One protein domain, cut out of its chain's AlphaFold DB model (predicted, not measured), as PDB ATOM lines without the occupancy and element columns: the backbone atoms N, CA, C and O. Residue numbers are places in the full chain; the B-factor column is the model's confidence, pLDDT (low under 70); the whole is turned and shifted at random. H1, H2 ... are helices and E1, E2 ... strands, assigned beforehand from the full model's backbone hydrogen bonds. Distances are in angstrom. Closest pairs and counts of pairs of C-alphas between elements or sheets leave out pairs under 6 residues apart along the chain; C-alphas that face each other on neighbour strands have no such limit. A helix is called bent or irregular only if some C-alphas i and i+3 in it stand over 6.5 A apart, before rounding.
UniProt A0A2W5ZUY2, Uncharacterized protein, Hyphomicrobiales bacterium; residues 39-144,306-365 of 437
ATOM      1  N   GLN A  39     158.016 155.191 113.398       88.75
ATOM      2  CA  GLN A  39     157.995 156.145 114.518       88.75
ATOM      3  C   GLN A  39     156.852 155.903 115.524       88.75
ATOM      4  O   GLN A  39     157.146 155.687 116.698       88.75
ATOM      5  N   PRO A  40     155.560 155.835 115.130       90.38
ATOM      6  CA  PRO A  40     154.483 155.636 116.102       90.38
ATOM      7  C   PRO A  40     154.541 154.278 116.817       90.38
ATOM      8  O   PRO A  40     153.992 154.143 117.909       90.38
ATOM      9  N   ASN A  41     155.146 153.260 116.200       91.38
ATOM     10  CA  ASN A  41     155.350 151.963 116.838       91.38
ATOM     11  C   ASN A  41     156.562 151.993 117.771       91.38
ATOM     12  O   ASN A  41     156.480 151.418 118.851       91.38
ATOM     13  N   ILE A  42     157.641 152.668 117.367       91.12
ATOM     14  CA  ILE A  42     158.877 152.834 118.140       91.12
ATOM     15  C   ILE A  42     158.606 153.639 119.415       91.12
ATOM     16  O   ILE A  42     158.889 153.154 120.507       91.12
ATOM     17  N   ASP A  43     157.965 154.804 119.301       90.94
ATOM     18  CA  ASP A  43     157.638 155.667 120.444       90.94
ATOM     19  C   ASP A  43     156.780 154.917 121.472       90.94
ATOM     20  O   ASP A  43     157.031 154.942 122.679       90.94
ATOM     21  N   ALA A  44     155.781 154.179 120.986       91.44
ATOM     22  CA  ALA A  44     154.912 153.390 121.842       91.44
ATOM     23  C   ALA A  44     155.637 152.167 122.441       91.44
ATOM     24  O   ALA A  44     155.337 151.764 123.561       91.44
ATOM     25  N   ALA A  45     156.592 151.571 121.722       92.19
ATOM     26  CA  ALA A  45     157.396 150.454 122.209       92.19
ATOM     27  C   ALA A  45     158.374 150.889 123.314       92.19
ATOM     28  O   ALA A  45     158.494 150.191 124.320       92.19
ATOM     29  N   TYR A  46     159.008 152.060 123.188       91.81
ATOM     30  CA  TYR A  46     159.810 152.630 124.275       91.81
ATOM     31  C   TYR A  46     158.952 152.976 125.492       91.81
ATOM     32  O   TYR A  46     159.348 152.662 126.611       91.81
ATOM     33  N   ALA A  47     157.748 153.524 125.293       91.19
ATOM     34  CA  ALA A  47     156.812 153.753 126.392       91.19
ATOM     35  C   ALA A  47     156.443 152.444 127.121       91.19
ATOM     36  O   ALA A  47     156.394 152.416 128.352       91.19
ATOM     37  N   ASP A  48     156.242 151.346 126.383       91.62
ATOM     38  CA  ASP A  48     155.984 150.022 126.961       91.62
ATOM     39  C   ASP A  48     157.201 149.488 127.749       91.62
ATOM     40  O   ASP A  48     157.038 148.908 128.827       91.62
ATOM     41  N   LEU A  49     158.429 149.713 127.261       90.88
ATOM     42  CA  LEU A  49     159.655 149.338 127.975       90.88
ATOM     43  C   LEU A  49     159.878 150.167 129.248       90.88
ATOM     44  O   LEU A  49     160.179 149.589 130.296       90.88
ATOM     45  N   SER A  50     159.676 151.487 129.207       91.00
ATOM     46  CA  SER A  50     159.725 152.343 130.403       91.00
ATOM     47  C   SER A  50     158.679 151.912 131.436       91.00
ATOM     48  O   SER A  50     158.963 151.796 132.633       91.00
ATOM     49  N   PHE A  51     157.482 151.540 130.972       91.31
ATOM     50  CA  PHE A  51     156.430 151.006 131.834       91.31
ATOM     51  C   PHE A  51     156.833 149.684 132.511       91.31
ATOM     52  O   PHE A  51     156.507 149.444 133.685       91.31
ATOM     53  N   LEU A  52     157.559 148.822 131.791       89.62
ATOM     54  CA  LEU A  52     158.122 147.589 132.340       89.62
ATOM     55  C   LEU A  52     159.195 147.872 133.396       89.62
ATOM     56  O   LEU A  52     159.221 147.176 134.415       89.62
ATOM     57  N   ALA A  53     160.040 148.883 133.168       90.12
ATOM     58  CA  ALA A  53     161.111 149.293 134.078       90.12
ATOM     59  C   ALA A  53     160.582 149.819 135.424       90.12
ATOM     60  O   ALA A  53     161.267 149.718 136.441       90.12
ATOM     61  N   GLY A  54     159.333 150.293 135.461       86.25
ATOM     62  CA  GLY A  54     158.652 150.722 136.685       86.25
ATOM     63  C   GLY A  54     158.109 152.147 136.631       86.25
ATOM     64  O   GLY A  54     157.418 152.553 137.568       86.25
ATOM     65  N   GLU A  55     158.334 152.865 135.530       88.06
ATOM     66  CA  GLU A  55     157.781 154.196 135.258       88.06
ATOM     67  C   GLU A  55     156.303 154.076 134.861       88.06
ATOM     68  O   GLU A  55     155.894 154.228 133.714       88.06
ATOM     69  N   GLN A  56     155.484 153.686 135.837       88.44
ATOM     70  CA  GLN A  56     154.073 153.379 135.615       88.44
ATOM     71  C   GLN A  56     153.162 154.578 135.864       88.44
ATOM     72  O   GLN A  56     152.012 154.560 135.428       88.44
ATOM     73  N   TRP A  57     153.650 155.597 136.570       88.00
ATOM     74  CA  TRP A  57     152.896 156.807 136.862       88.00
ATOM     75  C   TRP A  57     153.108 157.858 135.784       88.00
ATOM     76  O   TRP A  57     154.177 157.961 135.195       88.00
ATOM     77  N   ASP A  58     152.069 158.654 135.560       87.69
ATOM     78  CA  ASP A  58     152.232 159.915 134.855       87.69
ATOM     79  C   ASP A  58     153.041 160.872 135.745       87.69
ATOM     80  O   ASP A  58     152.728 161.031 136.932       87.69
ATOM     81  N   ALA A  59     154.069 161.498 135.172       86.62
ATOM     82  CA  ALA A  59     154.972 162.401 135.871       86.62
ATOM     83  C   ALA A  59     154.239 163.586 136.524       86.62
ATOM     84  O   ALA A  59     154.669 164.072 137.573       86.62
ATOM     85  N   GLU A  60     153.129 164.049 135.940       88.62
ATOM     86  CA  GLU A  60     152.343 165.142 136.519       88.62
ATOM     87  C   GLU A  60     151.545 164.684 137.748       88.62
ATOM     88  O   GLU A  60     151.583 165.330 138.798       88.62
ATOM     89  N   ILE A  61     150.892 163.522 137.660       86.25
ATOM     90  CA  ILE A  61     150.104 162.950 138.764       86.25
ATOM     91  C   ILE A  61     151.015 162.545 139.925       86.25
ATOM     92  O   ILE A  61     150.667 162.737 141.093       86.25
ATOM     93  N   GLU A  62     152.182 161.977 139.620       88.50
ATOM     94  CA  GLU A  62     153.176 161.640 140.631       88.50
ATOM     95  C   GLU A  62     153.662 162.888 141.371       88.50
ATOM     96  O   GLU A  62     153.726 162.874 142.601       88.50
ATOM     97  N   ARG A  63     153.953 163.974 140.644       90.25
ATOM     98  CA  ARG A  63     154.390 165.240 141.241       90.25
ATOM     99  C   ARG A  63     153.327 165.821 142.166       90.25
ATOM    100  O   ARG A  63     153.627 166.050 143.329       90.25
ATOM    101  N   GLN A  64     152.083 165.942 141.696       89.56
ATOM    102  CA  GLN A  64     150.969 166.443 142.511       89.56
ATOM    103  C   GLN A  64     150.793 165.629 143.800       89.56
ATOM    104  O   GLN A  64     150.668 166.185 144.886       89.56
ATOM    105  N   ARG A  65     150.852 164.293 143.714       86.56
ATOM    106  CA  ARG A  65     150.748 163.430 144.900       86.56
ATOM    107  C   ARG A  65     151.929 163.586 145.853       86.56
ATOM    108  O   ARG A  65     151.720 163.536 147.064       86.56
ATOM    109  N   ARG A  66     153.150 163.752 145.337       88.94
ATOM    110  CA  ARG A  66     154.341 164.003 146.161       88.94
ATOM    111  C   ARG A  66     154.259 165.363 146.858       88.94
ATOM    112  O   ARG A  66     154.586 165.429 148.039       88.94
ATOM    113  N   ASP A  67     153.763 166.391 146.172       91.12
ATOM    114  CA  ASP A  67     153.544 167.730 146.733       91.12
ATOM    115  C   ASP A  67     152.490 167.697 147.855       91.12
ATOM    116  O   ASP A  67     152.699 168.259 148.930       91.12
ATOM    117  N   ASP A  68     151.418 166.921 147.670       87.75
ATOM    118  CA  ASP A  68     150.394 166.666 148.691       87.75
ATOM    119  C   ASP A  68     150.871 165.729 149.827       87.75
ATOM    120  O   ASP A  68     150.092 165.380 150.717       87.75
ATOM    121  N   SER A  69     152.132 165.275 149.810       85.88
ATOM    122  CA  SER A  69     152.685 164.281 150.749       85.88
ATOM    123  C   SER A  69     151.895 162.961 150.800       85.88
ATOM    124  O   SER A  69     151.851 162.273 151.824       85.88
ATOM    125  N   ARG A  70     151.270 162.582 149.683       87.56
ATOM    126  CA  ARG A  70     150.483 161.354 149.535       87.56
ATOM    127  C   ARG A  70     151.372 160.201 149.060       87.56
ATOM    128  O   ARG A  70     152.304 160.409 148.283       87.56
ATOM    129  N   PRO A  71     151.090 158.955 149.475       86.75
ATOM    130  CA  PRO A  71     151.879 157.809 149.045       86.75
ATOM    131  C   PRO A  71     151.726 157.553 147.537       86.75
ATOM    132  O   PRO A  71     150.619 157.573 146.986       86.75
ATOM    133  N   VAL A  72     152.850 157.247 146.887       89.88
ATOM    134  CA  VAL A  72     152.934 156.818 145.484       89.88
ATOM    135  C   VAL A  72     153.563 155.428 145.462       89.88
ATOM    136  O   VAL A  72     154.778 155.281 145.560       89.88
ATOM    137  N   LEU A  73     152.731 154.385 145.415       88.50
ATOM    138  CA  LEU A  73     153.189 152.996 145.396       88.50
ATOM    139  C   LEU A  73     153.167 152.445 143.967       88.50
ATOM    140  O   LEU A  73     152.129 152.428 143.308       88.50
ATOM    141  N   THR A  74     154.306 151.936 143.507       90.12
ATOM    142  CA  THR A  74     154.463 151.221 142.230       90.12
ATOM    143  C   THR A  74     154.541 149.718 142.479       90.12
ATOM    144  O   THR A  74     155.598 149.183 142.813       90.12
ATOM    145  N   MET A  75     153.425 149.007 142.324       88.88
ATOM    146  CA  MET A  75     153.380 147.553 142.515       88.88
ATOM    147  C   MET A  75     153.473 146.833 141.172       88.88
ATOM    148  O   MET A  75     152.465 146.334 140.679       88.88
ATOM    149  N   ASN A  76     154.664 146.772 140.571       88.38
ATOM    150  CA  ASN A  76     154.844 146.250 139.214       88.38
ATOM    151  C   ASN A  76     154.494 144.751 139.089       88.38
ATOM    152  O   ASN A  76     155.233 143.886 139.556       88.38
ATOM    153  N   ARG A  77     153.377 144.444 138.418       89.06
ATOM    154  CA  ARG A  77     152.941 143.070 138.101       89.06
ATOM    155  C   ARG A  77     153.209 142.668 136.653       89.06
ATOM    156  O   ARG A  77     153.204 141.479 136.347       89.06
ATOM    157  N   MET A  78     153.484 143.628 135.770       89.50
ATOM    158  CA  MET A  78     153.657 143.366 134.336       89.50
ATOM    159  C   MET A  78     154.840 142.450 134.051       89.50
ATOM    160  O   MET A  78     154.739 141.561 133.207       89.50
ATOM    161  N   GLY A  79     155.917 142.580 134.831       89.38
ATOM    162  CA  GLY A  79     157.065 141.684 134.729       89.38
ATOM    163  C   GLY A  79     156.722 140.207 134.958       89.38
ATOM    164  O   GLY A  79     157.371 139.343 134.376       89.38
ATOM    165  N   GLN A  80     155.692 139.892 135.754       91.31
ATOM    166  CA  GLN A  80     155.255 138.509 135.962       91.31
ATOM    167  C   GLN A  80     154.598 137.934 134.702       91.31
ATOM    168  O   GLN A  80     154.916 136.810 134.322       91.31
ATOM    169  N   PHE A  81     153.726 138.699 134.039       90.94
ATOM    170  CA  PHE A  81     153.051 138.253 132.815       90.94
ATOM    171  C   PHE A  81     154.039 138.044 131.666       90.94
ATOM    172  O   PHE A  81     153.968 137.030 130.977       90.94
ATOM    173  N   VAL A  82     155.012 138.949 131.515       90.88
ATOM    174  CA  VAL A  82     156.090 138.789 130.527       90.88
ATOM    175  C   VAL A  82     156.881 137.510 130.811       90.88
ATOM    176  O   VAL A  82     157.031 136.674 129.927       90.88
ATOM    177  N   ARG A  83     157.318 137.302 132.062       91.19
ATOM    178  CA  ARG A  83     158.091 136.111 132.459       91.19
ATOM    179  C   ARG A  83     157.320 134.802 132.343       91.19
ATOM    180  O   ARG A  83     157.953 133.765 132.190       91.19
ATOM    181  N   GLN A  84     155.994 134.826 132.444       92.00
ATOM    182  CA  GLN A  84     155.178 133.635 132.236       92.00
ATOM    183  C   GLN A  84     155.294 133.163 130.784       92.00
ATOM    184  O   GLN A  84     155.655 132.017 130.538       92.00
ATOM    185  N   VAL A  85     155.092 134.073 129.829       89.94
ATOM    186  CA  VAL A  85     155.183 133.750 128.399       89.94
ATOM    187  C   VAL A  85     156.616 133.411 128.000       89.94
ATOM    188  O   VAL A  85     156.862 132.393 127.354       89.94
ATOM    189  N   THR A  86     157.590 134.217 128.425       90.25
ATOM    190  CA  THR A  86     158.993 133.968 128.069       90.25
ATOM    191  C   THR A  86     159.548 132.736 128.783       90.25
ATOM    192  O   THR A  86     160.398 132.039 128.235       90.25
ATOM    193  N   GLY A  87     159.031 132.403 129.968       91.12
ATOM    194  CA  GLY A  87     159.321 131.165 130.685       91.12
ATOM    195  C   GLY A  87     158.924 129.922 129.890       91.12
ATOM    196  O   GLY A  87     159.749 129.022 129.733       91.12
ATOM    197  N   ASP A  88     157.720 129.903 129.321       89.81
ATOM    198  CA  ASP A  88     157.246 128.793 128.483       89.81
ATOM    199  C   ASP A  88     158.080 128.664 127.196       89.81
ATOM    200  O   ASP A  88     158.501 127.566 126.819       89.81
ATOM    201  N   MET A  89     158.432 129.791 126.563       87.06
ATOM    202  CA  MET A  89     159.329 129.801 125.396       87.06
ATOM    203  C   MET A  89     160.722 129.244 125.728       87.06
ATOM    204  O   MET A  89     161.301 128.483 124.948       87.06
ATOM    205  N   ARG A  90     161.253 129.569 126.915       88.88
ATOM    206  CA  ARG A  90     162.543 129.056 127.411       88.88
ATOM    207  C   ARG A  90     162.508 127.559 127.723       88.88
ATOM    208  O   ARG A  90     163.560 126.922 127.650       88.88
ATOM    209  N   GLN A  91     161.345 127.001 128.066       89.12
ATOM    210  CA  GLN A  91     161.170 125.558 128.266       89.12
ATOM    211  C   GLN A  91     161.099 124.804 126.937       89.12
ATOM    212  O   GLN A  91     161.744 123.769 126.795       89.12
ATOM    213  N   MET A  92     160.354 125.330 125.959       86.56
ATOM    214  CA  MET A  92     160.180 124.670 124.661       86.56
ATOM    215  C   MET A  92     161.464 124.671 123.816       86.56
ATOM    216  O   MET A  92     161.648 123.751 123.026       86.56
ATOM    217  N   ARG A  93     162.348 125.670 124.003       81.31
ATOM    218  CA  ARG A  93     163.626 125.863 123.283       81.31
ATOM    219  C   ARG A  93     163.509 125.593 121.773       81.31
ATOM    220  O   ARG A  93     163.877 124.511 121.311       81.31
ATOM    221  N   PRO A  94     163.021 126.571 120.989       81.50
ATOM    222  CA  PRO A  94     162.966 126.447 119.538       81.50
ATOM    223  C   PRO A  94     164.349 126.113 118.963       81.50
ATOM    224  O   PRO A  94     165.332 126.757 119.317       81.50
ATOM    225  N   ALA A  95     164.414 125.117 118.080       84.94
ATOM    226  CA  ALA A  95     165.646 124.680 117.428       84.94
ATOM    227  C   ALA A  95     165.442 124.580 115.914       84.94
ATOM    228  O   ALA A  95     164.369 124.189 115.441       84.94
ATOM    229  N   ILE A  96     166.482 124.903 115.147       87.06
ATOM    230  CA  ILE A  96     166.441 124.823 113.687       87.06
ATOM    231  C   ILE A  96     166.529 123.351 113.267       87.06
ATOM    232  O   ILE A  96     167.511 122.662 113.541       87.06
ATOM    233  N   LYS A  97     165.498 122.859 112.571       85.94
ATOM    234  CA  LYS A  97     165.465 121.507 112.000       85.94
ATOM    235  C   LYS A  97     165.449 121.585 110.478       85.94
ATOM    236  O   LYS A  97     164.515 122.124 109.893       85.94
ATOM    237  N   ILE A  98     166.465 121.007 109.843       86.25
ATOM    238  CA  ILE A  98     166.517 120.853 108.388       86.25
ATOM    239  C   ILE A  98     165.853 119.527 108.031       86.25
ATOM    240  O   ILE A  98     166.245 118.480 108.541       86.25
ATOM    241  N   VAL A  99     164.845 119.581 107.163       85.38
ATOM    242  CA  VAL A  99     164.166 118.398 106.627       85.38
ATOM    243  C   VAL A  99     164.398 118.370 105.114       85.38
ATOM    244  O   VAL A  99     164.104 119.372 104.455       85.38
ATOM    245  N   PRO A 100     164.954 117.283 104.548       84.31
ATOM    246  CA  PRO A 100     165.054 117.127 103.102       84.31
ATOM    247  C   PRO A 100     163.643 116.994 102.510       84.31
ATOM    248  O   PRO A 100     162.802 116.293 103.065       84.31
ATOM    249  N   SER A 101     163.363 117.704 101.417       75.44
ATOM    250  CA  SER A 101     162.005 117.818 100.857       75.44
ATOM    251  C   SER A 101     161.895 117.328  99.407       75.44
ATOM    252  O   SER A 101     160.842 117.526  98.805       75.44
ATOM    253  N   ASP A 102     162.946 116.733  98.836       71.00
ATOM    254  CA  ASP A 102     162.987 116.371  97.412       71.00
ATOM    255  C   ASP A 102     163.685 115.021  97.178       71.00
ATOM    256  O   ASP A 102     164.565 114.649  97.953       71.00
ATOM    257  N   ASP A 103     163.339 114.317  96.094       59.31
ATOM    258  CA  ASP A 103     163.834 112.953  95.789       59.31
ATOM    259  C   ASP A 103     165.353 112.902  95.512       59.31
ATOM    260  O   ASP A 103     165.975 111.842  95.557       59.31
ATOM    261  N   GLY A 104     165.969 114.059  95.243       61.75
ATOM    262  CA  GLY A 104     167.421 114.237  95.116       61.75
ATOM    263  C   GLY A 104     168.101 114.835  96.353       61.75
ATOM    264  O   GLY A 104     169.286 115.167  96.291       61.75
ATOM    265  N   ALA A 105     167.375 115.043  97.456       63.69
ATOM    266  CA  ALA A 105     167.920 115.613  98.681       63.69
ATOM    267  C   ALA A 105     168.510 114.509  99.569       63.69
ATOM    268  O   ALA A 105     167.789 113.722 100.176       63.69
ATOM    269  N   ASP A 106     169.839 114.472  99.655       75.06
ATOM    270  CA  ASP A 106     170.564 113.488 100.458       75.06
ATOM    271  C   ASP A 106     170.421 113.792 101.963       75.06
ATOM    272  O   ASP A 106     170.750 114.889 102.434       75.06
ATOM    273  N   GLU A 107     169.953 112.807 102.730       80.62
ATOM    274  CA  GLU A 107     169.813 112.874 104.189       80.62
ATOM    275  C   GLU A 107     171.151 113.207 104.864       80.62
ATOM    276  O   GLU A 107     171.199 113.991 105.815       80.62
ATOM    277  N   LYS A 108     172.264 112.727 104.294       82.31
ATOM    278  CA  LYS A 108     173.615 113.009 104.798       82.31
ATOM    279  C   LYS A 108     173.968 114.491 104.716       82.31
ATOM    280  O   LYS A 108     174.589 115.036 105.624       82.31
ATOM    281  N   ILE A 109     173.549 115.182 103.654       84.06
ATOM    282  CA  ILE A 109     173.793 116.625 103.506       84.06
ATOM    283  C   ILE A 109     172.968 117.405 104.535       84.06
ATOM    284  O   ILE A 109     173.449 118.394 105.096       84.06
ATOM    285  N   ALA A 110     171.736 116.967 104.806       84.19
ATOM    286  CA  ALA A 110     170.903 117.574 105.839       84.19
ATOM    287  C   ALA A 110     171.527 117.407 107.236       84.19
ATOM    288  O   ALA A 110     171.549 118.368 108.007       84.19
ATOM    289  N   GLU A 111     172.093 116.236 107.534       86.25
ATOM    290  CA  GLU A 111     172.803 115.974 108.788       86.25
ATOM    291  C   GLU A 111     174.048 116.859 108.941       86.25
ATOM    292  O   GLU A 111     174.206 117.515 109.972       86.25
ATOM    293  N   ILE A 112     174.872 116.976 107.893       88.50
ATOM    294  CA  ILE A 112     176.058 117.851 107.896       88.50
ATOM    295  C   ILE A 112     175.655 119.312 108.138       88.50
ATOM    296  O   ILE A 112     176.235 119.986 108.990       88.50
ATOM    297  N   ARG A 113     174.622 119.811 107.445       87.25
ATOM    298  CA  ARG A 113     174.127 121.185 107.646       87.25
ATOM    299  C   ARG A 113     173.567 121.403 109.049       87.25
ATOM    300  O   ARG A 113     173.819 122.446 109.642       87.25
ATOM    301  N   SER A 114     172.844 120.426 109.589       87.81
ATOM    302  CA  SER A 114     172.342 120.461 110.967       87.81
ATOM    303  C   SER A 114     173.495 120.519 111.977       87.81
ATOM    304  O   SER A 114     173.457 121.316 112.913       87.81
ATOM    305  N   GLY A 115     174.559 119.741 111.749       88.75
ATOM    306  CA  GLY A 115     175.786 119.781 112.546       88.75
ATOM    307  C   GLY A 115     176.466 121.152 112.524       88.75
ATOM    308  O   GLY A 115     176.783 121.690 113.585       88.75
ATOM    309  N   MET A 116     176.616 121.756 111.339       89.62
ATOM    310  CA  MET A 116     177.203 123.095 111.193       89.62
ATOM    311  C   MET A 116     176.379 124.181 111.899       89.62
ATOM    312  O   MET A 116     176.945 125.020 112.592       89.62
ATOM    313  N   ILE A 117     175.046 124.151 111.783       90.25
ATOM    314  CA  ILE A 117     174.180 125.122 112.474       90.25
ATOM    315  C   ILE A 117     174.321 124.994 113.992       90.25
ATOM    316  O   ILE A 117     174.495 126.000 114.671       90.25
ATOM    317  N   ARG A 118     174.320 123.768 114.528       89.19
ATOM    318  CA  ARG A 118     174.511 123.542 115.970       89.19
ATOM    319  C   ARG A 118     175.858 124.063 116.464       89.19
ATOM    320  O   ARG A 118     175.934 124.595 117.568       89.19
ATOM    321  N   TYR A 119     176.913 123.915 115.664       91.00
ATOM    322  CA  TYR A 119     178.224 124.482 115.979       91.00
ATOM    323  C   TYR A 119     178.164 126.017 116.074       91.00
ATOM    324  O   TYR A 119     178.585 126.581 117.085       91.00
ATOM    325  N   ILE A 120     177.557 126.677 115.079       89.62
ATOM    326  CA  ILE A 120     177.375 128.138 115.049       89.62
ATOM    327  C   ILE A 120     176.561 128.625 116.260       89.62
ATOM    328  O   ILE A 120     176.939 129.601 116.916       89.62
ATOM    329  N   GLU A 121     175.463 127.933 116.583       90.25
ATOM    330  CA  GLU A 121     174.585 128.278 117.706       90.25
ATOM    331  C   GLU A 121     175.294 128.153 119.060       90.25
ATOM    332  O   GLU A 121     175.175 129.049 119.897       90.25
ATOM    333  N   ASN A 122     176.060 127.076 119.264       89.94
ATOM    334  CA  ASN A 122     176.791 126.844 120.511       89.94
ATOM    335  C   ASN A 122     177.914 127.862 120.722       89.94
ATOM    336  O   ASN A 122     178.085 128.356 121.835       89.94
ATOM    337  N   ARG A 123     178.661 128.200 119.666       88.19
ATOM    338  CA  ARG A 123     179.722 129.214 119.733       88.19
ATOM    339  C   ARG A 123     179.177 130.583 120.110       88.19
ATOM    340  O   ARG A 123     179.775 131.289 120.913       88.19
ATOM    341  N   SER A 124     178.063 130.960 119.493       85.19
ATOM    342  CA  SER A 124     177.507 132.307 119.614       85.19
ATOM    343  C   SER A 124     176.645 132.498 120.864       85.19
ATOM    344  O   SER A 124     176.081 133.574 121.045       85.19
ATOM    345  N   ASP A 125     176.482 131.460 121.696       88.44
ATOM    346  CA  ASP A 125     175.478 131.424 122.768       88.44
ATOM    347  C   ASP A 125     174.095 131.870 122.247       88.44
ATOM    348  O   ASP A 125     173.402 132.728 122.806       88.44
ATOM    349  N   ALA A 126     173.697 131.301 121.101       87.38
ATOM    350  CA  ALA A 126     172.519 131.736 120.354       87.38
ATOM    351  C   ALA A 126     171.225 131.609 121.165       87.38
ATOM    352  O   ALA A 126     170.298 132.396 120.983       87.38
ATOM    353  N   MET A 127     171.179 130.677 122.122       87.81
ATOM    354  CA  MET A 127     170.038 130.508 123.018       87.81
ATOM    355  C   MET A 127     169.727 131.785 123.796       87.81
ATOM    356  O   MET A 127     168.565 132.185 123.866       87.81
ATOM    357  N   ARG A 128     170.749 132.454 124.341       90.06
ATOM    358  CA  ARG A 128     170.568 133.725 125.048       90.06
ATOM    359  C   ARG A 128     170.047 134.805 124.105       90.06
ATOM    360  O   ARG A 128     169.147 135.560 124.473       90.06
ATOM    361  N   ILE A 129     170.561 134.844 122.880       91.44
ATOM    362  CA  ILE A 129     170.188 135.839 121.868       91.44
ATOM    363  C   ILE A 129     168.730 135.661 121.430       91.44
ATOM    364  O   ILE A 129     167.972 136.630 121.425       91.44
ATOM    365  N   TYR A 130     168.301 134.427 121.153       91.31
ATOM    366  CA  TYR A 130     166.908 134.132 120.821       91.31
ATOM    367  C   TYR A 130     165.967 134.493 121.971       91.31
ATOM    368  O   TYR A 130     164.904 135.066 121.736       91.31
ATOM    369  N   THR A 131     166.360 134.214 123.222       90.25
ATOM    370  CA  THR A 131     165.545 134.601 124.383       90.25
ATOM    371  C   THR A 131     165.464 136.107 124.572       90.25
ATOM    372  O   THR A 131     164.405 136.595 124.941       90.25
ATOM    373  N   LEU A 132     166.531 136.851 124.270       90.94
ATOM    374  CA  LEU A 132     166.507 138.309 124.326       90.94
ATOM    375  C   LEU A 132     165.568 138.881 123.255       90.94
ATOM    376  O   LEU A 132     164.765 139.758 123.551       90.94
ATOM    377  N   GLY A 133     165.621 138.340 122.033       91.06
ATOM    378  CA  GLY A 133     164.674 138.685 120.969       91.06
ATOM    379  C   GLY A 133     163.221 138.384 121.348       91.06
ATOM    380  O   GLY A 133     162.334 139.197 121.098       91.06
ATOM    381  N   ALA A 134     162.980 137.246 122.004       91.25
ATOM    382  CA  ALA A 134     161.663 136.864 122.510       91.25
ATOM    383  C   ALA A 134     161.180 137.756 123.667       91.25
ATOM    384  O   ALA A 134     160.007 138.120 123.712       91.25
ATOM    385  N   ASP A 135     162.062 138.138 124.592       91.31
ATOM    386  CA  ASP A 135     161.718 139.038 125.696       91.31
ATOM    387  C   ASP A 135     161.263 140.405 125.142       91.31
ATOM    388  O   ASP A 135     160.211 140.912 125.541       91.31
ATOM    389  N   SER A 136     161.983 140.956 124.154       91.56
ATOM    390  CA  SER A 136     161.598 142.189 123.447       91.56
ATOM    391  C   SER A 136     160.300 142.028 122.652       91.56
ATOM    392  O   SER A 136     159.430 142.898 122.698       91.56
ATOM    393  N   GLN A 137     160.115 140.889 121.977       92.88
ATOM    394  CA  GLN A 137     158.880 140.563 121.260       92.88
ATOM    395  C   GLN A 137     157.661 140.591 122.195       92.88
ATOM    396  O   GLN A 137     156.639 141.180 121.857       92.88
ATOM    397  N   VAL A 138     157.756 139.980 123.378       93.06
ATOM    398  CA  VAL A 138     156.644 139.912 124.341       93.06
ATOM    399  C   VAL A 138     156.402 141.264 125.022       93.06
ATOM    400  O   VAL A 138     155.249 141.631 125.268       93.06
ATOM    401  N   ALA A 139     157.467 142.008 125.330       92.06
ATOM    402  CA  ALA A 139     157.376 143.296 126.013       92.06
ATOM    403  C   ALA A 139     156.905 144.429 125.088       92.06
ATOM    404  O   ALA A 139     155.920 145.100 125.395       92.06
ATOM    405  N   ALA A 140     157.581 144.609 123.954       89.50
ATOM    406  CA  ALA A 140     157.445 145.752 123.054       89.50
ATOM    407  C   ALA A 140     156.778 145.407 121.707       89.50
ATOM    408  O   ALA A 140     156.404 146.298 120.944       89.50
ATOM    409  N   GLY A 141     156.600 144.119 121.403       90.19
ATOM    410  CA  GLY A 141     155.971 143.642 120.169       90.19
ATOM    411  C   GLY A 141     156.954 143.337 119.040       90.19
ATOM    412  O   GLY A 141     156.546 142.761 118.035       90.19
ATOM    413  N   ILE A 142     158.236 143.690 119.176       92.31
ATOM    414  CA  ILE A 142     159.278 143.358 118.200       92.31
ATOM    415  C   ILE A 142     160.615 143.089 118.888       92.31
ATOM    416  O   ILE A 142     160.962 143.744 119.867       92.31
ATOM    417  N   GLY A 143     161.367 142.137 118.351       91.94
ATOM    418  CA  GLY A 143     162.763 141.893 118.691       91.94
ATOM    419  C   GLY A 143     163.584 141.655 117.431       91.94
ATOM    420  O   GLY A 143     163.030 141.356 116.373       91.94
ATOM    421  N   HIS A 144     164.902 141.778 117.532       93.38
ATOM    422  CA  HIS A 144     165.810 141.526 116.414       93.38
ATOM    423  C   HIS A 144     167.107 140.883 116.895       93.38
ATOM    424  O   HIS A 144     167.595 141.167 117.989       93.38
ATOM    425  N   VAL A 306     161.884 139.274 114.988       91.44
ATOM    426  CA  VAL A 306     160.964 138.508 115.822       91.44
ATOM    427  C   VAL A 306     159.733 139.361 116.020       91.44
ATOM    428  O   VAL A 306     159.707 140.282 116.837       91.44
ATOM    429  N   ILE A 307     158.719 139.099 115.212       91.00
ATOM    430  CA  ILE A 307     157.500 139.894 115.222       91.00
ATOM    431  C   ILE A 307     156.530 139.303 116.243       91.00
ATOM    432  O   ILE A 307     156.278 138.098 116.248       91.00
ATOM    433  N   GLY A 308     156.026 140.150 117.138       89.12
ATOM    434  CA  GLY A 308     154.960 139.835 118.081       89.12
ATOM    435  C   GLY A 308     153.593 139.893 117.410       89.12
ATOM    436  O   GLY A 308     153.404 139.399 116.301       89.12
ATOM    437  N   GLU A 309     152.630 140.506 118.087       89.31
ATOM    438  CA  GLU A 309     151.294 140.691 117.533       89.31
ATOM    439  C   GLU A 309     151.244 141.960 116.668       89.31
ATOM    440  O   GLU A 309     151.601 143.059 117.105       89.31
ATOM    441  N   GLU A 310     150.818 141.794 115.414       89.62
ATOM    442  CA  GLU A 310     150.618 142.878 114.452       89.62
ATOM    443  C   GLU A 310     149.157 142.927 114.010       89.62
ATOM    444  O   GLU A 310     148.618 141.979 113.439       89.62
ATOM    445  N   ILE A 311     148.523 144.077 114.226       89.56
ATOM    446  CA  ILE A 311     147.161 144.361 113.786       89.56
ATOM    447  C   ILE A 311     147.236 145.336 112.615       89.56
ATOM    448  O   ILE A 311     147.725 146.462 112.732       89.56
ATOM    449  N   HIS A 312     146.733 144.904 111.463       87.25
ATOM    450  CA  HIS A 312     146.703 145.718 110.253       87.25
ATOM    451  C   HIS A 312     145.434 146.579 110.242       87.25
ATOM    452  O   HIS A 312     144.330 146.076 110.037       87.25
ATOM    453  N   ILE A 313     145.589 147.887 110.447       88.38
ATOM    454  CA  ILE A 313     144.504 148.876 110.425       88.38
ATOM    455  C   ILE A 313     144.658 149.714 109.151       88.38
ATOM    456  O   ILE A 313     145.309 150.760 109.135       88.38
ATOM    457  N   GLY A 314     144.082 149.232 108.046       86.06
ATOM    458  CA  GLY A 314     144.232 149.868 106.735       86.06
ATOM    459  C   GLY A 314     145.693 149.872 106.273       86.06
ATOM    460  O   GLY A 314     146.260 148.812 106.016       86.06
ATOM    461  N   SER A 315     146.302 151.056 106.165       81.69
ATOM    462  CA  SER A 315     147.725 151.226 105.833       81.69
ATOM    463  C   SER A 315     148.652 151.251 107.055       81.69
ATOM    464  O   SER A 315     149.870 151.156 106.896       81.69
ATOM    465  N   ARG A 316     148.103 151.377 108.270       84.19
ATOM    466  CA  ARG A 316     148.874 151.425 109.514       84.19
ATOM    467  C   ARG A 316     149.032 150.020 110.086       84.19
ATOM    468  O   ARG A 316     148.057 149.288 110.231       84.19
ATOM    469  N   ILE A 317     150.258 149.677 110.462       86.62
ATOM    470  CA  ILE A 317     150.557 148.458 111.215       86.62
ATOM    471  C   ILE A 317     150.650 148.863 112.680       86.62
ATOM    472  O   ILE A 317     151.506 149.671 113.037       86.62
ATOM    473  N   PHE A 318     149.745 148.347 113.505       89.69
ATOM    474  CA  PHE A 318     149.788 148.506 114.950       89.69
ATOM    475  C   PHE A 318     150.444 147.270 115.551       89.69
ATOM    476  O   PHE A 318     149.863 146.187 115.536       89.69
ATOM    477  N   ARG A 319     151.666 147.435 116.055       90.69
ATOM    478  CA  ARG A 319     152.427 146.363 116.696       90.69
ATOM    479  C   ARG A 319     152.464 146.586 118.194       90.69
ATOM    480  O   ARG A 319     152.721 147.713 118.623       90.69
ATOM    481  N   HIS A 320     152.211 145.547 118.979       91.69
ATOM    482  CA  HIS A 320     152.219 145.662 120.432       91.69
ATOM    483  C   HIS A 320     152.736 144.398 121.117       91.69
ATOM    484  O   HIS A 320     152.622 143.288 120.598       91.69
ATOM    485  N   GLY A 321     153.293 144.590 122.310       91.38
ATOM    486  CA  GLY A 321     153.496 143.519 123.275       91.38
ATOM    487  C   GLY A 321     152.285 143.355 124.196       91.38
ATOM    488  O   GLY A 321     151.250 144.011 124.043       91.38
ATOM    489  N   ILE A 322     152.435 142.510 125.212       91.31
ATOM    490  CA  ILE A 322     151.407 142.291 126.246       91.31
ATOM    491  C   ILE A 322     151.240 143.540 127.128       91.31
ATOM    492  O   ILE A 322     150.168 143.799 127.679       91.31
ATOM    493  N   ILE A 323     152.305 144.332 127.257       91.19
ATOM    494  CA  ILE A 323     152.367 145.456 128.191       91.19
ATOM    495  C   ILE A 323     151.398 146.567 127.799       91.19
ATOM    496  O   ILE A 323     150.736 147.119 128.677       91.19
ATOM    497  N   ARG A 324     151.238 146.820 126.497       90.75
ATOM    498  CA  ARG A 324     150.455 147.945 125.981       90.75
ATOM    499  C   ARG A 324     149.022 147.980 126.504       90.75
ATOM    500  O   ARG A 324     148.564 149.009 126.987       90.75
ATOM    501  N   PHE A 325     148.320 146.850 126.456       89.88
ATOM    502  CA  PHE A 325     146.944 146.758 126.959       89.88
ATOM    503  C   PHE A 325     146.868 146.565 128.478       89.88
ATOM    504  O   PHE A 325     145.847 146.862 129.095       89.88
ATOM    505  N   GLY A 326     147.946 146.082 129.101       89.56
ATOM    506  CA  GLY A 326     148.030 145.944 130.553       89.56
ATOM    507  C   GLY A 326     148.369 147.245 131.288       89.56
ATOM    508  O   GLY A 326     148.116 147.335 132.489       89.56
ATOM    509  N   ALA A 327     148.905 148.252 130.592       89.38
ATOM    510  CA  ALA A 327     149.391 149.487 131.198       89.38
ATOM    511  C   ALA A 327     148.301 150.237 131.980       89.38
ATOM    512  O   ALA A 327     148.498 150.582 133.147       89.38
ATOM    513  N   ASP A 328     147.117 150.416 131.394       90.81
ATOM    514  CA  ASP A 328     146.024 151.156 132.040       90.81
ATOM    515  C   ASP A 328     145.432 150.406 133.238       90.81
ATOM    516  O   ASP A 328     145.160 151.002 134.285       90.81
ATOM    517  N   LEU A 329     145.311 149.079 133.135       91.44
ATOM    518  CA  LEU A 329     144.887 148.227 134.251       91.44
ATOM    519  C   LEU A 329     145.866 148.330 135.424       91.44
ATOM    520  O   LEU A 329     145.468 148.439 136.586       91.44
ATOM    521  N   GLN A 330     147.156 148.325 135.111       92.38
ATOM    522  CA  GLN A 330     148.224 148.399 136.087       92.38
ATOM    523  C   GLN A 330     148.316 149.794 136.742       92.38
ATOM    524  O   GLN A 330     148.501 149.887 137.957       92.38
ATOM    525  N   ARG A 331     148.096 150.878 135.984       91.19
ATOM    526  CA  ARG A 331     147.963 152.249 136.517       91.19
ATOM    527  C   ARG A 331     146.803 152.371 137.496       91.19
ATOM    528  O   ARG A 331     146.988 152.847 138.616       91.19
ATOM    529  N   ALA A 332     145.621 151.890 137.108       91.81
ATOM    530  CA  ALA A 332     144.441 151.900 137.967       91.81
ATOM    531  C   ALA A 332     144.680 151.105 139.262       91.81
ATOM    532  O   ALA A 332     144.292 151.537 140.351       91.81
ATOM    533  N   TYR A 333     145.383 149.974 139.164       93.50
ATOM    534  CA  TYR A 333     145.769 149.171 140.320       93.50
ATOM    535  C   TYR A 333     146.709 149.925 141.275       93.50
ATOM    536  O   TYR A 333     146.447 149.968 142.482       93.50
ATOM    537  N   ASN A 334     147.764 150.557 140.753       92.56
ATOM    538  CA  ASN A 334     148.700 151.359 141.549       92.56
ATOM    539  C   ASN A 334     147.991 152.533 142.244       92.56
ATOM    540  O   ASN A 334     148.216 152.783 143.434       92.56
ATOM    541  N   TYR A 335     147.071 153.201 141.540       91.38
ATOM    542  CA  TYR A 335     146.252 154.278 142.093       91.38
ATOM    543  C   TYR A 335     145.359 153.795 143.240       91.38
ATOM    544  O   TYR A 335     145.349 154.392 144.324       91.38
ATOM    545  N   ALA A 336     144.641 152.688 143.036       92.31
ATOM    546  CA  ALA A 336     143.756 152.112 144.042       92.31
ATOM    547  C   ALA A 336     144.525 151.671 145.296       92.31
ATOM    548  O   ALA A 336     144.102 151.967 146.413       92.31
ATOM    549  N   ARG A 337     145.681 151.014 145.130       92.75
ATOM    550  CA  ARG A 337     146.512 150.565 146.257       92.75
ATOM    551  C   ARG A 337     147.129 151.714 147.029       92.75
ATOM    552  O   ARG A 337     147.065 151.704 148.251       92.75
ATOM    553  N   SER A 338     147.643 152.723 146.335       91.12
ATOM    554  CA  SER A 338     148.189 153.916 146.986       91.12
ATOM    555  C   SER A 338     147.120 154.640 147.807       91.12
ATOM    556  O   SER A 338     147.352 154.987 148.961       91.12
ATOM    557  N   THR A 339     145.914 154.785 147.252       89.88
ATOM    558  CA  THR A 339     144.776 155.411 147.947       89.88
ATOM    559  C   THR A 339     144.283 154.560 149.124       89.88
ATOM    560  O   THR A 339     143.914 155.090 150.167       89.88
ATOM    561  N   GLN A 340     144.314 153.228 149.007       91.75
ATOM    562  CA  GLN A 340     144.004 152.335 150.123       91.75
ATOM    563  C   GLN A 340     145.031 152.470 151.256       91.75
ATOM    564  O   GLN A 340     144.643 152.515 152.420       91.75
ATOM    565  N   THR A 341     146.324 152.545 150.933       90.25
ATOM    566  CA  THR A 341     147.386 152.754 151.927       90.25
ATOM    567  C   THR A 341     147.249 154.107 152.615       90.25
ATOM    568  O   THR A 341     147.391 154.178 153.830       90.25
ATOM    569  N   GLU A 342     146.918 155.156 151.864       88.50
ATOM    570  CA  GLU A 342     146.598 156.474 152.413       88.50
ATOM    571  C   GLU A 342     145.416 156.401 153.387       88.50
ATOM    572  O   GLU A 342     145.535 156.819 154.535       88.50
ATOM    573  N   PHE A 343     144.301 155.793 152.974       86.69
ATOM    574  CA  PHE A 343     143.112 155.653 153.813       86.69
ATOM    575  C   PHE A 343     143.394 154.871 155.102       86.69
ATOM    576  O   PHE A 343     143.019 155.307 156.187       86.69
ATOM    577  N   VAL A 344     144.091 153.734 154.999       88.19
ATOM    578  CA  VAL A 344     144.467 152.911 156.160       88.19
ATOM    579  C   VAL A 344     145.469 153.640 157.060       88.19
ATOM    580  O   VAL A 344     145.404 153.492 158.277       88.19
ATOM    581  N   GLY A 345     146.376 154.436 156.487       84.25
ATOM    582  CA  GLY A 345     147.339 155.242 157.237       84.25
ATOM    583  C   GLY A 345     146.695 156.402 157.999       84.25
ATOM    584  O   GLY A 345     147.106 156.695 159.119       84.25
ATOM    585  N   LEU A 346     145.668 157.029 157.419       82.50
ATOM    586  CA  LEU A 346     144.903 158.110 158.047       82.50
ATOM    587  C   LEU A 346     143.868 157.601 159.058       82.50
ATOM    588  O   LEU A 346     143.433 158.361 159.925       82.50
ATOM    589  N   GLN A 347     143.451 156.337 158.957       78.69
ATOM    590  CA  GLN A 347     142.425 155.789 159.832       78.69
ATOM    591  C   GLN A 347     142.932 155.719 161.286       78.69
ATOM    592  O   GLN A 347     143.907 155.015 161.575       78.69
ATOM    593  N   PRO A 348     142.258 156.384 162.246       72.44
ATOM    594  CA  PRO A 348     142.594 156.220 163.651       72.44
ATOM    595  C   PRO A 348     142.309 154.773 164.071       72.44
ATOM    596  O   PRO A 348     141.234 154.237 163.795       72.44
ATOM    597  N   LYS A 349     143.261 154.139 164.769       68.62
ATOM    598  CA  LYS A 349     143.145 152.734 165.212       68.62
ATOM    599  C   LYS A 349     141.903 152.471 166.072       68.62
ATOM    600  O   LYS A 349     141.360 151.371 166.028       68.62
ATOM    601  N   ALA A 350     141.451 153.468 166.827       73.19
ATOM    602  CA  ALA A 350     140.207 153.433 167.580       73.19
ATOM    603  C   ALA A 350     139.518 154.811 167.501       73.19
ATOM    604  O   ALA A 350     140.006 155.770 168.102       73.19
ATOM    605  N   PRO A 351     138.407 154.954 166.755       64.56
ATOM    606  CA  PRO A 351     137.663 156.205 166.705       64.56
ATOM    607  C   PRO A 351     136.783 156.329 167.955       64.56
ATOM    608  O   PRO A 351     135.698 155.753 168.026       64.56
ATOM    609  N   PHE A 352     137.250 157.064 168.962       69.19
ATOM    610  CA  PHE A 352     136.423 157.458 170.106       69.19
ATOM    611  C   PHE A 352     135.784 158.821 169.827       69.19
ATOM    612  O   PHE A 352     136.468 159.765 169.444       69.19
ATOM    613  N   ILE A 353     134.472 158.921 170.036       67.38
ATOM    614  CA  ILE A 353     133.708 160.168 169.920       67.38
ATOM    615  C   ILE A 353     133.164 160.492 171.312       67.38
ATOM    616  O   ILE A 353     132.500 159.658 171.926       67.38
ATOM    617  N   GLY A 354     133.453 161.688 171.825       74.00
ATOM    618  CA  GLY A 354     133.008 162.145 173.141       74.00
ATOM    619  C   GLY A 354     133.049 163.668 173.257       74.00
ATOM    620  O   GLY A 354     133.687 164.333 172.446       74.00
ATOM    621  N   THR A 355     132.353 164.220 174.249       72.00
ATOM    622  CA  THR A 355     132.453 165.639 174.623       72.00
ATOM    623  C   THR A 355     133.785 165.909 175.327       72.00
ATOM    624  O   THR A 355     134.366 164.993 175.905       72.00
ATOM    625  N   GLU A 356     134.275 167.154 175.319       69.00
ATOM    626  CA  GLU A 356     135.545 167.519 175.982       69.00
ATOM    627  C   GLU A 356     135.578 167.110 177.465       69.00
ATOM    628  O   GLU A 356     136.611 166.680 177.976       69.00
ATOM    629  N   GLU A 357     134.435 167.157 178.153       67.19
ATOM    630  CA  GLU A 357     134.305 166.732 179.552       67.19
ATOM    631  C   GLU A 357     134.581 165.237 179.768       67.19
ATOM    632  O   GLU A 357     135.097 164.861 180.817       67.19
ATOM    633  N   ASN A 358     134.335 164.389 178.764       64.00
ATOM    634  CA  ASN A 358     134.573 162.947 178.859       64.00
ATOM    635  C   ASN A 358     136.066 162.575 178.821       64.00
ATOM    636  O   ASN A 358     136.429 161.454 179.189       64.00
ATOM    637  N   PHE A 359     136.932 163.485 178.361       66.00
ATOM    638  CA  PHE A 359     138.365 163.229 178.191       66.00
ATOM    639  C   PHE A 359     139.235 163.826 179.307       66.00
ATOM    640  O   PHE A 359     140.310 163.281 179.556       66.00
ATOM    641  N   LYS A 360     138.745 164.845 180.035       65.00
ATOM    642  CA  LYS A 360     139.497 165.592 181.068       65.00
ATOM    643  C   LYS A 360     140.156 164.718 182.144       65.00
ATOM    644  O   LYS A 360     141.287 164.988 182.530       65.00
ATOM    645  N   ASP A 361     139.499 163.645 182.587       64.19
ATOM    646  CA  ASP A 361     139.991 162.831 183.713       64.19
ATOM    647  C   ASP A 361     140.863 161.624 183.305       64.19
ATOM    648  O   ASP A 361     141.406 160.932 184.169       64.19
ATOM    649  N   ASN A 362     141.001 161.307 182.008       62.12
ATOM    650  CA  ASN A 362     141.705 160.091 181.557       62.12
ATOM    651  C   ASN A 362     142.570 160.277 180.289       62.12
ATOM    652  O   ASN A 362     142.847 159.289 179.603       62.12
ATOM    653  N   GLU A 363     143.044 161.490 179.978       64.81
ATOM    654  CA  GLU A 363     143.859 161.795 178.778       64.81
ATOM    655  C   GLU A 363     145.016 160.810 178.541       64.81
ATOM    656  O   GLU A 363     145.167 160.283 177.439       64.81
ATOM    657  N   VAL A 364     145.785 160.466 179.582       65.19
ATOM    658  CA  VAL A 364     146.935 159.545 179.471       65.19
ATOM    659  C   VAL A 364     146.509 158.127 179.056       65.19
ATOM    660  O   VAL A 364     147.211 157.459 178.291       65.19
ATOM    661  N   LYS A 365     145.340 157.654 179.517       62.19
ATOM    662  CA  LYS A 365     144.792 156.334 179.144       62.19
ATOM    663  C   LYS A 365     144.228 156.339 177.729       62.19
ATOM    664  O   LYS A 365     144.399 155.354 177.018       62.19
TER     665      LYS A 365
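AT A GLANCE: This is residues 39 to 144 and 306 to 365 of the 437 residues of an uncharacterized protein of Hyphomicrobiales bacterium (UniProt A0A2W5ZUY2). This is a long, thin model with a small core where H1, H3, H5 and the first residues of H6 meet at crossed angles and the hairpin of E2 and E3 stands beside H1. H4 and the loop before it reach toward one end, while H6 runs toward the other and leads into a tail, residues 346 to 365, which sticks out with H7 in it. The 166 printed residues hold seven named helices and three named strands, in the order H1 H2 H3 H4 H5 E1 E2 E3 H6 H7; the class is mostly helix, and the sheet E2 - E3 is antiparallel. The whole is extended, with a radius of gyration of the C-alphas of 27.3 A and spans of 105 by 41 by 24 A.

IN THESE COORDINATES: Find C-alpha 39 at (157.995, 156.145, 114.518); from there H1 runs to residue 53, over 21.0 A. H2 holds residues 59 to 67, H3 residues 78 to 92 over 22.0 A, H4 residues 107 to 123 over 24.6 A, and H5 residues 126 to 140 over 20.8 A. E1 is residues 142 to 144, E2 309 to 313 and E3 316 to 320. H6, residues 322 to 346, spans 36.1 A and ends at C-alpha 346, (144.903, 158.110, 158.047); it has a kink of 37 degrees near residue 329 and is only just irregular, with C-alphas 325 and 328 6.8 A apart. H7 is residues 356 to 359.

HOW THE PARTS SIT: Start at the hubs, H5 and H6, which touch only at their ends, closest at the C-alphas of Ala 139 and Ile 323, 5.9 A. H5 touches H3, C-alphas Thr 86 and Asp 135 at 6.2 A, opposite ways at a tilt of 35.4 degrees, only just steep. With residues 139 to 140 alone H5 touches H1, about perpendicular at 78 degrees, C-alphas Ala 45 and Ala 140 at 4.8 A. Residues 323 to 327 of H6 touch residues 48 to 52 of H1, closest at C-alphas Asp 48 and Ile 323, 6.0 A. In the hairpin E2 and E3, N 311 and O 318 are 2.8 A apart, within hydrogen-bond range. E1 pairs with no named strand. H4 is close to H5 but not clearly touching; H2 and H7 touch no helix. Every O i to N i+4 pair is within range in H2, H3, H4 and H5, against 10 of 11 in H1 and 19 of 21 in H6; H7 is too short for one.

THE WHOLE: The C-alphas of Gly 104 and Glu 357 are the two farthest apart, 104.8 A. Residues 145 to 305 are not printed, and C-alphas 144 and 306 are 5.7 A apart across the cut. The link from H3 to H4 is long. Look for pLDDT under 70 at residues 103 to 105, 349, 351 to 353 and 356 to 365.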